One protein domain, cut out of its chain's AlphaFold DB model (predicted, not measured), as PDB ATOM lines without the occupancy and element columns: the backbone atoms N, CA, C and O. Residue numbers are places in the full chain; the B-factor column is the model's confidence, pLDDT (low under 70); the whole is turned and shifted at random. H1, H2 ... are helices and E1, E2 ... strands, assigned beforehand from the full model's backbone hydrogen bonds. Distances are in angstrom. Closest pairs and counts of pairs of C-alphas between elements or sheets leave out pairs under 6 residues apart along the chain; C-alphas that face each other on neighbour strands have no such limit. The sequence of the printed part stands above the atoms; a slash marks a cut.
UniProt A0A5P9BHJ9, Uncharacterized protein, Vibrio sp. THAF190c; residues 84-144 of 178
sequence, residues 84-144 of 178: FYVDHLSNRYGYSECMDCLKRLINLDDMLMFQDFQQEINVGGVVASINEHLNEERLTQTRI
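What this domain is: This is residues 84 to 144 of the 178 residues of an uncharacterized protein of Vibrio sp. THAF190c (UniProt A0A5P9BHJ9). A small, strongly twisted sheet of four short strands, E3, E2, E1 and E6, lies between two ends: at one, the short helix H1 and a long loop, residues 100 to 110; at the other, a separate hairpin of E4 and E5. The helix H2 lies over E1 and also packs on E4, bridging the hairpin and the sheet. The printed part has 61 residues with the order E1, E2, H1, E3, E4, E5, H2, E6, two helices and six strands, of the mixed class. The larger sheet has the order E3, E2, E1, E6 and is mixed; E4 and E5 are antiparallel. The whole is compact, with a radius of gyration of the C-alphas of 11.0 A, and spans 30 by 21 by 18 A.

How they stand to each other: E1, residues 84 to 87, and E2, residues 92 to 95, form a hairpin, with N 85 and O 93 2.8 A apart, within hydrogen-bond range. H1, residues 96 to 99, follows E2, and E3, residues 111 to 114, is parallel to E2, with N 112 and O 92 at 2.9 A. E2, H1 and E3 make a strand-helix-strand unit, two parallel neighbour strands with a helix between, and its crossover is right-handed. H1 is on the sheet but over none of its strands; its closest C-alphas to E3 are those of Ser 96 and Met 113, 5.4 A apart. E4, residues 120 to 123, and E5, residues 126 to 129, form the second hairpin, with N 121 and O 128 at 3.0 A. H2, residues 130 to 135, is over E1 at a height over the sheet of 8.9 A, and runs across the strands at 72 degrees to E1 on the local plane. The closest C-alphas of H2 and E4 are those of Glu 120 and Ile 130, 6.5 A apart. E6, residues 139 to 143, is antiparallel to E1, with N 86 and O 140 at 2.9 A; E6 and E3 are the edge strands. In H2 every O i to N i+4 pair is within hydrogen-bond range; H1 is too short for such a pair.

Where its parts are: E1 begins at C-alpha 84, (33.781, 17.505, -12.858), and E2 is 10.6 A long from first to last C-alpha. H1 measures 5.3 A and E3 9.5 A. E5 begins at C-alpha 126, (43.753, 33.994, -12.006), and H2 is 8.7 A long. E6 is the longest strand, 12.9 A, ending at C-alpha 143, (28.428, 15.730, -16.135).

The domain as a whole: The C-alphas farthest apart are those of Leu 105 and Val 126, 30.9 A. The printed part has no cut. The link from H1 to E3, with 11 residues, is long; the other links are tight. The mean pLDDT of the printed part is 90.3, and no printed residue is under 70.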
ATOM      1  N   PHE A  84      32.447  16.927 -12.841       92.12
ATOM      2  CA  PHE A  84      33.781  17.505 -12.858       92.12
ATOM      3  C   PHE A  84      33.727  18.859 -13.554       92.12
ATOM      4  O   PHE A  84      32.718  19.235 -14.153       92.12
ATOM      5  N   TYR A  85      34.812  19.609 -13.460       93.81
ATOM      6  CA  TYR A  85      34.875  20.970 -13.960       93.81
ATOM      7  C   TYR A  85      36.016  21.091 -14.951       93.81
ATOM      8  O   TYR A  85      37.067  20.480 -14.768       93.81
ATOM      9  N   VAL A  86      35.794  21.849 -16.016       94.75
ATOM     10  CA  VAL A  86      36.755  22.004 -17.107       94.75
ATOM     11  C   VAL A  86      37.007  23.482 -17.339       94.75
ATOM     12  O   VAL A  86      36.057  24.262 -17.398       94.75
ATOM     13  N   ASP A  87      38.272  23.873 -17.456       95.38
ATOM     14  CA  ASP A  87      38.629  25.236 -17.848       95.38
ATOM     15  C   ASP A  87      38.734  25.399 -19.375       95.38
ATOM     16  O   ASP A  87      38.669  24.445 -20.152       95.38
ATOM     17  N   HIS A  88      38.938  26.634 -19.828       92.44
ATOM     18  CA  HIS A  88      39.123  26.955 -21.248       92.44
ATOM     19  C   HIS A  88      40.371  26.315 -21.894       92.44
ATOM     20  O   HIS A  88      40.479  26.303 -23.119       92.44
ATOM     21  N   LEU A  89      41.311  25.789 -21.101       91.88
ATOM     22  CA  LEU A  89      42.498  25.063 -21.562       91.88
ATOM     23  C   LEU A  89      42.297  23.540 -21.525       91.88
ATOM     24  O   LEU A  89      43.227  22.797 -21.823       91.88
ATOM     25  N   SER A  90      41.084  23.073 -21.214       91.06
ATOM     26  CA  SER A  90      40.733  21.660 -21.041       91.06
ATOM     27  C   SER A  90      41.376  20.969 -19.832       91.06
ATOM     28  O   SER A  90      41.341  19.737 -19.756       91.06
ATOM     29  N   ASN A  91      41.912  21.719 -18.862       92.69
ATOM     30  CA  ASN A  91      42.307  21.129 -17.583       92.69
ATOM     31  C   ASN A  91      41.056  20.741 -16.797       92.69
ATOM     32  O   ASN A  91      40.035  21.434 -16.842       92.69
ATOM     33  N   ARG A  92      41.146  19.630 -16.066       93.19
ATOM     34  CA  ARG A  92      40.026  19.047 -15.329       93.19
ATOM     35  C   ARG A  92      40.219  19.232 -13.834       93.19
ATOM     36  O   ARG A  92      41.317  19.030 -13.323       93.19
ATOM     37  N   TYR A  93      39.131  19.534 -13.144       93.56
ATOM     38  CA  TYR A  93      39.093  19.740 -11.703       93.56
ATOM     39  C   TYR A  93      37.960  18.918 -11.092       93.56
ATOM     40  O   TYR A  93      36.888  18.796 -11.690       93.56
ATOM     41  N   GLY A  94      38.179  18.362  -9.903       92.06
ATOM     42  CA  GLY A  94      37.221  17.475  -9.248       92.06
ATOM     43  C   GLY A  94      37.177  17.644  -7.745       92.06
ATOM     44  O   GLY A  94      38.198  17.856  -7.096       92.06
ATOM     45  N   TYR A  95      35.979  17.501  -7.189       90.75
ATOM     46  CA  TYR A  95      35.795  17.454  -5.749       90.75
ATOM     47  C   TYR A  95      36.248  16.091  -5.213       90.75
ATOM     48  O   TYR A  95      35.736  15.052  -5.638       90.75
ATOM     49  N   SER A  96      37.231  16.107  -4.313       88.00
ATOM     50  CA  SER A  96      37.924  14.918  -3.792       88.00
ATOM     51  C   SER A  96      36.993  13.825  -3.281       88.00
ATOM     52  O   SER A  96      37.086  12.703  -3.774       88.00
ATOM     53  N   GLU A  97      36.037  14.164  -2.414       81.56
ATOM     54  CA  GLU A  97      35.112  13.180  -1.832       81.56
ATOM     55  C   GLU A  97      34.236  12.471  -2.875       81.56
ATOM     56  O   GLU A  97      33.759  11.374  -2.624       81.56
ATOM     57  N   CYS A  98      34.003  13.066  -4.051       78.25
ATOM     58  CA  CYS A  98      33.212  12.413  -5.099       78.25
ATOM     59  C   CYS A  98      34.071  11.658  -6.117       78.25
ATOM     60  O   CYS A  98      33.599  10.699  -6.726       78.25
ATOM     61  N   MET A  99      35.292  12.125  -6.376       86.06
ATOM     62  CA  MET A  99      36.066  11.716  -7.554       86.06
ATOM     63  C   MET A  99      37.201  10.745  -7.244       86.06
ATOM     64  O   MET A  99      37.698  10.103  -8.170       86.06
ATOM     65  N   ASP A 100      37.630  10.616  -5.986       82.12
ATOM     66  CA  ASP A 100      38.793   9.788  -5.649       82.12
ATOM     67  C   ASP A 100      38.588   8.298  -5.957       82.12
ATOM     68  O   ASP A 100      39.503   7.671  -6.502       82.12
ATOM     69  N   CYS A 101      37.392   7.758  -5.706       78.00
ATOM     70  CA  CYS A 101      37.028   6.379  -6.047       78.00
ATOM     71  C   CYS A 101      36.808   6.176  -7.558       78.00
ATOM     72  O   CYS A 101      37.086   5.105  -8.096       78.00
ATOM     73  N   LEU A 102      36.371   7.216  -8.276       83.06
ATOM     74  CA  LEU A 102      35.948   7.093  -9.670       83.06
ATOM     75  C   LEU A 102      37.057   7.384 -10.690       83.06
ATOM     76  O   LEU A 102      37.085   6.758 -11.748       83.06
ATOM     77  N   LYS A 103      37.988   8.302 -10.403       79.19
ATOM     78  CA  LYS A 103      38.928   8.838 -11.411       79.19
ATOM     79  C   LYS A 103      39.742   7.772 -12.153       79.19
ATOM     80  O   LYS A 103      39.919   7.887 -13.365       79.19
ATOM     81  N   ARG A 104      40.120   6.698 -11.449       75.31
ATOM     82  CA  ARG A 104      40.870   5.556 -11.999       75.31
ATOM     83  C   ARG A 104      40.034   4.659 -12.912       75.31
ATOM     84  O   ARG A 104      40.584   3.998 -13.782       75.31
ATOM     85  N   LEU A 105      38.720   4.611 -12.703       79.88
ATOM     86  CA  LEU A 105      37.810   3.733 -13.442       79.88
ATOM     87  C   LEU A 105      37.369   4.338 -14.780       79.88
ATOM     88  O   LEU A 105      37.035   3.604 -15.704       79.88
ATOM     89  N   ILE A 106      37.374   5.668 -14.894       76.25
ATOM     90  CA  ILE A 106      36.870   6.394 -16.073       76.25
ATOM     91  C   ILE A 106      37.936   7.239 -16.780       76.25
ATOM     92  O   ILE A 106      37.602   8.179 -17.499       76.25
ATOM     93  N   ASN A 107      39.219   6.904 -16.603       75.31
ATOM     94  CA  ASN A 107      40.355   7.590 -17.235       75.31
ATOM     95  C   ASN A 107      40.340   9.117 -17.010       75.31
ATOM     96  O   ASN A 107      40.566   9.914 -17.928       75.31
ATOM     97  N   LEU A 108      40.049   9.529 -15.776       75.69
ATOM     98  CA  LEU A 108      40.087  10.924 -15.334       75.69
ATOM     99  C   LEU A 108      41.299  11.195 -14.422       75.69
ATOM    100  O   LEU A 108      41.232  12.056 -13.548       75.69
ATOM    101  N   ASP A 109      42.406  10.479 -14.628       71.69
ATOM    102  CA  ASP A 109      43.576  10.508 -13.740       71.69
ATOM    103  C   ASP A 109      44.296  11.871 -13.688       71.69
ATOM    104  O   ASP A 109      44.810  12.244 -12.634       71.69
ATOM    105  N   ASP A 110      44.265  12.659 -14.769       82.56
ATOM    106  CA  ASP A 110      44.911  13.984 -14.859       82.56
ATOM    107  C   ASP A 110      44.068  15.126 -14.249       82.56
ATOM    108  O   ASP A 110      44.132  16.281 -14.678       82.56
ATOM    109  N   MET A 111      43.223  14.811 -13.267       88.75
ATOM    110  CA  MET A 111      42.330  15.775 -12.630       88.75
ATOM    111  C   MET A 111      42.974  16.422 -11.399       88.75
ATOM    112  O   MET A 111      43.468  15.744 -10.496       88.75
ATOM    113  N   LEU A 112      42.906  17.751 -11.324       91.75
ATOM    114  CA  LEU A 112      43.268  18.502 -10.128       91.75
ATOM    115  C   LEU A 112      42.149  18.394  -9.089       91.75
ATOM    116  O   LEU A 112      41.017  18.825  -9.310       91.75
ATOM    117  N   MET A 113      42.474  17.818  -7.939       92.31
ATOM    118  CA  MET A 113      41.504  17.568  -6.879       92.31
ATOM    119  C   MET A 113      41.447  18.749  -5.908       92.31
ATOM    120  O   MET A 113      42.487  19.252  -5.482       92.31
ATOM    121  N   PHE A 114      40.241  19.157  -5.523       92.94
ATOM    122  CA  PHE A 114      40.006  20.146  -4.470       92.94
ATOM    123  C   PHE A 114      39.115  19.571  -3.362       92.94
ATOM    124  O   PHE A 114      38.341  18.634  -3.580       92.94
ATOM    125  N   GLN A 115      39.256  20.106  -2.152       92.00
ATOM    126  CA  GLN A 115      38.547  19.634  -0.952       92.00
ATOM    127  C   GLN A 115      37.435  20.576  -0.501       92.00
ATOM    128  O   GLN A 115      36.601  20.195   0.308       92.00
ATOM    129  N   ASP A 116      37.430  21.806  -1.001       91.88
ATOM    130  CA  ASP A 116      36.449  22.814  -0.628       91.88
ATOM    131  C   ASP A 116      36.208  23.736  -1.824       91.88
ATOM    132  O   ASP A 116      37.137  24.104  -2.543       91.88
ATOM    133  N   PHE A 117      34.960  24.141  -2.026       91.88
ATOM    134  CA  PHE A 117      34.601  25.136  -3.029       91.88
ATOM    135  C   PHE A 117      35.097  26.556  -2.687       91.88
ATOM    136  O   PHE A 117      35.081  27.443  -3.543       91.88
ATOM    137  N   GLN A 118      35.553  26.781  -1.453       95.50
ATOM    138  CA  GLN A 118      36.249  27.996  -1.021       95.50
ATOM    139  C   GLN A 118      37.766  27.934  -1.247       95.50
ATOM    140  O   GLN A 118      38.449  28.939  -1.070       95.50
ATOM    141  N   GLN A 119      38.311  26.776  -1.635       93.88
ATOM    142  CA  GLN A 119      39.740  26.626  -1.884       93.88
ATOM    143  C   GLN A 119      40.176  27.523  -3.049       93.88
ATOM    144  O   GLN A 119      39.601  27.463  -4.138       93.88
ATOM    145  N   GLU A 120      41.217  28.326  -2.830       96.00
ATOM    146  CA  GLU A 120      41.814  29.144  -3.883       96.00
ATOM    147  C   GLU A 120      42.683  28.290  -4.809       96.00
ATOM    148  O   GLU A 120      43.579  27.565  -4.365       96.00
ATOM    149  N   ILE A 121      42.438  28.403  -6.113       95.00
ATOM    150  CA  ILE A 121      43.234  27.752  -7.155       95.00
ATOM    151  C   ILE A 121      43.532  28.724  -8.296       95.00
ATOM    152  O   ILE A 121      42.808  29.697  -8.519       95.00
ATOM    153  N   ASN A 122      44.603  28.446  -9.039       94.56
ATOM    154  CA  ASN A 122      44.936  29.181 -10.251       94.56
ATOM    155  C   ASN A 122      44.257  28.531 -11.464       94.56
ATOM    156  O   ASN A 122      44.605  27.409 -11.823       94.56
ATOM    157  N   VAL A 123      43.343  29.257 -12.110       94.62
ATOM    158  CA  VAL A 123      42.727  28.872 -13.388       94.62
ATOM    159  C   VAL A 123      43.029  29.962 -14.408       94.62
ATOM    160  O   VAL A 123      42.609  31.110 -14.254       94.62
ATOM    161  N   GLY A 124      43.788  29.631 -15.456       87.94
ATOM    162  CA  GLY A 124      44.095  30.597 -16.515       87.94
ATOM    163  C   GLY A 124      44.898  31.822 -16.071       87.94
ATOM    164  O   GLY A 124      44.737  32.889 -16.656       87.94
ATOM    165  N   GLY A 125      45.712  31.709 -15.019       92.06
ATOM    166  CA  GLY A 125      46.486  32.824 -14.469       92.06
ATOM    167  C   GLY A 125      45.748  33.665 -13.425       92.06
ATOM    168  O   GLY A 125      46.319  34.638 -12.938       92.06
ATOM    169  N   VAL A 126      44.514  33.306 -13.056       95.75
ATOM    170  CA  VAL A 126      43.753  33.994 -12.006       95.75
ATOM    171  C   VAL A 126      43.603  33.099 -10.790       95.75
ATOM    172  O   VAL A 126      43.153  31.961 -10.902       95.75
ATOM    173  N   VAL A 127      43.986  33.631  -9.630       97.00
ATOM    174  CA  VAL A 127      43.817  32.986  -8.325       97.00
ATOM    175  C   VAL A 127      42.515  33.485  -7.716       97.00
ATOM    176  O   VAL A 127      42.352  34.687  -7.524       97.00
ATOM    177  N   ALA A 128      41.592  32.562  -7.478       97.00
ATOM    178  CA  ALA A 128      40.286  32.801  -6.870       97.00
ATOM    179  C   ALA A 128      39.749  31.473  -6.313       97.00
ATOM    180  O   ALA A 128      40.307  30.406  -6.605       97.00
ATOM    181  N   SER A 129      38.679  31.524  -5.524       97.50
ATOM    182  CA  SER A 129      37.989  30.321  -5.047       97.50
ATOM    183  C   SER A 129      37.332  29.539  -6.195       97.50
ATOM    184  O   SER A 129      36.999  30.106  -7.239       97.50
ATOM    185  N   ILE A 130      37.085  28.235  -6.013       95.94
ATOM    186  CA  ILE A 130      36.328  27.426  -6.993       95.94
ATOM    187  C   ILE A 130      34.961  28.060  -7.284       95.94
ATOM    188  O   ILE A 130      34.567  28.154  -8.442       95.94
ATOM    189  N   ASN A 131      34.253  28.530  -6.251       95.88
ATOM    190  CA  ASN A 131      32.959  29.194  -6.413       95.88
ATOM    191  C   ASN A 131      33.042  30.448  -7.288       95.88
ATOM    192  O   ASN A 131      32.194  30.642  -8.154       95.88
ATOM    193  N   GLU A 132      34.056  31.289  -7.097       97.31
ATOM    194  CA  GLU A 132      34.271  32.457  -7.958       97.31
ATOM    195  C   GLU A 132      34.596  32.038  -9.392       97.31
ATOM    196  O   GLU A 132      34.036  32.597 -10.329       97.31
ATOM    197  N   HIS A 133      35.428  31.011  -9.584       97.38
ATOM    198  CA  HIS A 133      35.719  30.491 -10.922       97.38
ATOM    199  C   HIS A 133      34.480  29.937 -11.637       97.38
ATOM    200  O   HIS A 133      34.381  30.082 -12.853       97.38
ATOM    201  N   LEU A 134      33.539  29.327 -10.909       95.19
ATOM    202  CA  LEU A 134      32.255  28.872 -11.455       95.19
ATOM    203  C   LEU A 134      31.331  30.049 -11.791       95.19
ATOM    204  O   LEU A 134      30.749  30.075 -12.872       95.19
ATOM    205  N   ASN A 135      31.220  31.028 -10.888       96.44
ATOM    206  CA  ASN A 135      30.376  32.211 -11.080       96.44
ATOM    207  C   ASN A 135      30.848  33.086 -12.250       96.44
ATOM    208  O   ASN A 135      30.027  33.670 -12.948       96.44
ATOM    209  N   GLU A 136      32.162  33.159 -12.467       96.50
ATOM    210  CA  GLU A 136      32.799  33.904 -13.561       96.50
ATOM    211  C   GLU A 136      33.004  33.047 -14.826       96.50
ATOM    212  O   GLU A 136      33.756  33.437 -15.720       96.50
ATOM    213  N   GLU A 137      32.394  31.856 -14.892       95.62
ATOM    214  CA  GLU A 137      32.432  30.928 -16.037       95.62
ATOM    215  C   GLU A 137      33.850  30.510 -16.492       95.62
ATOM    216  O   GLU A 137      34.061  30.035 -17.608       95.62
ATOM    217  N   ARG A 138      34.854  30.635 -15.615       95.88
ATOM    218  CA  ARG A 138      36.230  30.161 -15.867       95.88
ATOM    219  C   ARG A 138      36.324  28.644 -15.777       95.88
ATOM    220  O   ARG A 138      37.170  28.041 -16.438       95.88
ATOM    221  N   LEU A 139      35.463  28.055 -14.951       97.31
ATOM    222  CA  LEU A 139      35.228  26.624 -14.855       97.31
ATOM    223  C   LEU A 139      33.817  26.316 -15.341       97.31
ATOM    224  O   LEU A 139      32.840  26.869 -14.844       97.31
ATOM    225  N   THR A 140      33.708  25.388 -16.284       96.12
ATOM    226  CA  THR A 140      32.427  24.870 -16.764       96.12
ATOM    227  C   THR A 140      32.145  23.517 -16.129       96.12
ATOM    228  O   THR A 140      32.961  22.595 -16.204       96.12
ATOM    229  N   GLN A 141      30.972  23.384 -15.515       94.44
ATOM    230  CA  GLN A 141      30.499  22.124 -14.953       94.44
ATOM    231  C   GLN A 141      30.173  21.125 -16.069       94.44
ATOM    232  O   GLN A 141      29.419  21.424 -16.992       94.44
ATOM    233  N   THR A 142      30.726  19.920 -15.961       92.00
ATOM    234  CA  THR A 142      30.536  18.826 -16.914       92.00
ATOM    235  C   THR A 142      30.049  17.582 -16.178       92.00
ATOM    236  O   THR A 142      30.634  17.163 -15.175       92.00
ATOM    237  N   ARG A 143      28.968  16.977 -16.685       89.19
ATOM    238  CA  ARG A 143      28.428  15.730 -16.135       89.19
ATOM    239  C   ARG A 143      29.438  14.605 -16.336       89.19
ATOM    240  O   ARG A 143      30.051  14.488 -17.396       89.19
ATOM    241  N   ILE A 144      29.578  13.763 -15.323       88.25
ATOM    242  CA  ILE A 144      30.395  12.556 -15.415       88.25
ATOM    243  C   ILE A 144      29.784  11.607 -16.459       88.25
ATOM    244  O   ILE A 144      28.567  11.395 -16.427       88.25
TER     245      ILE A 144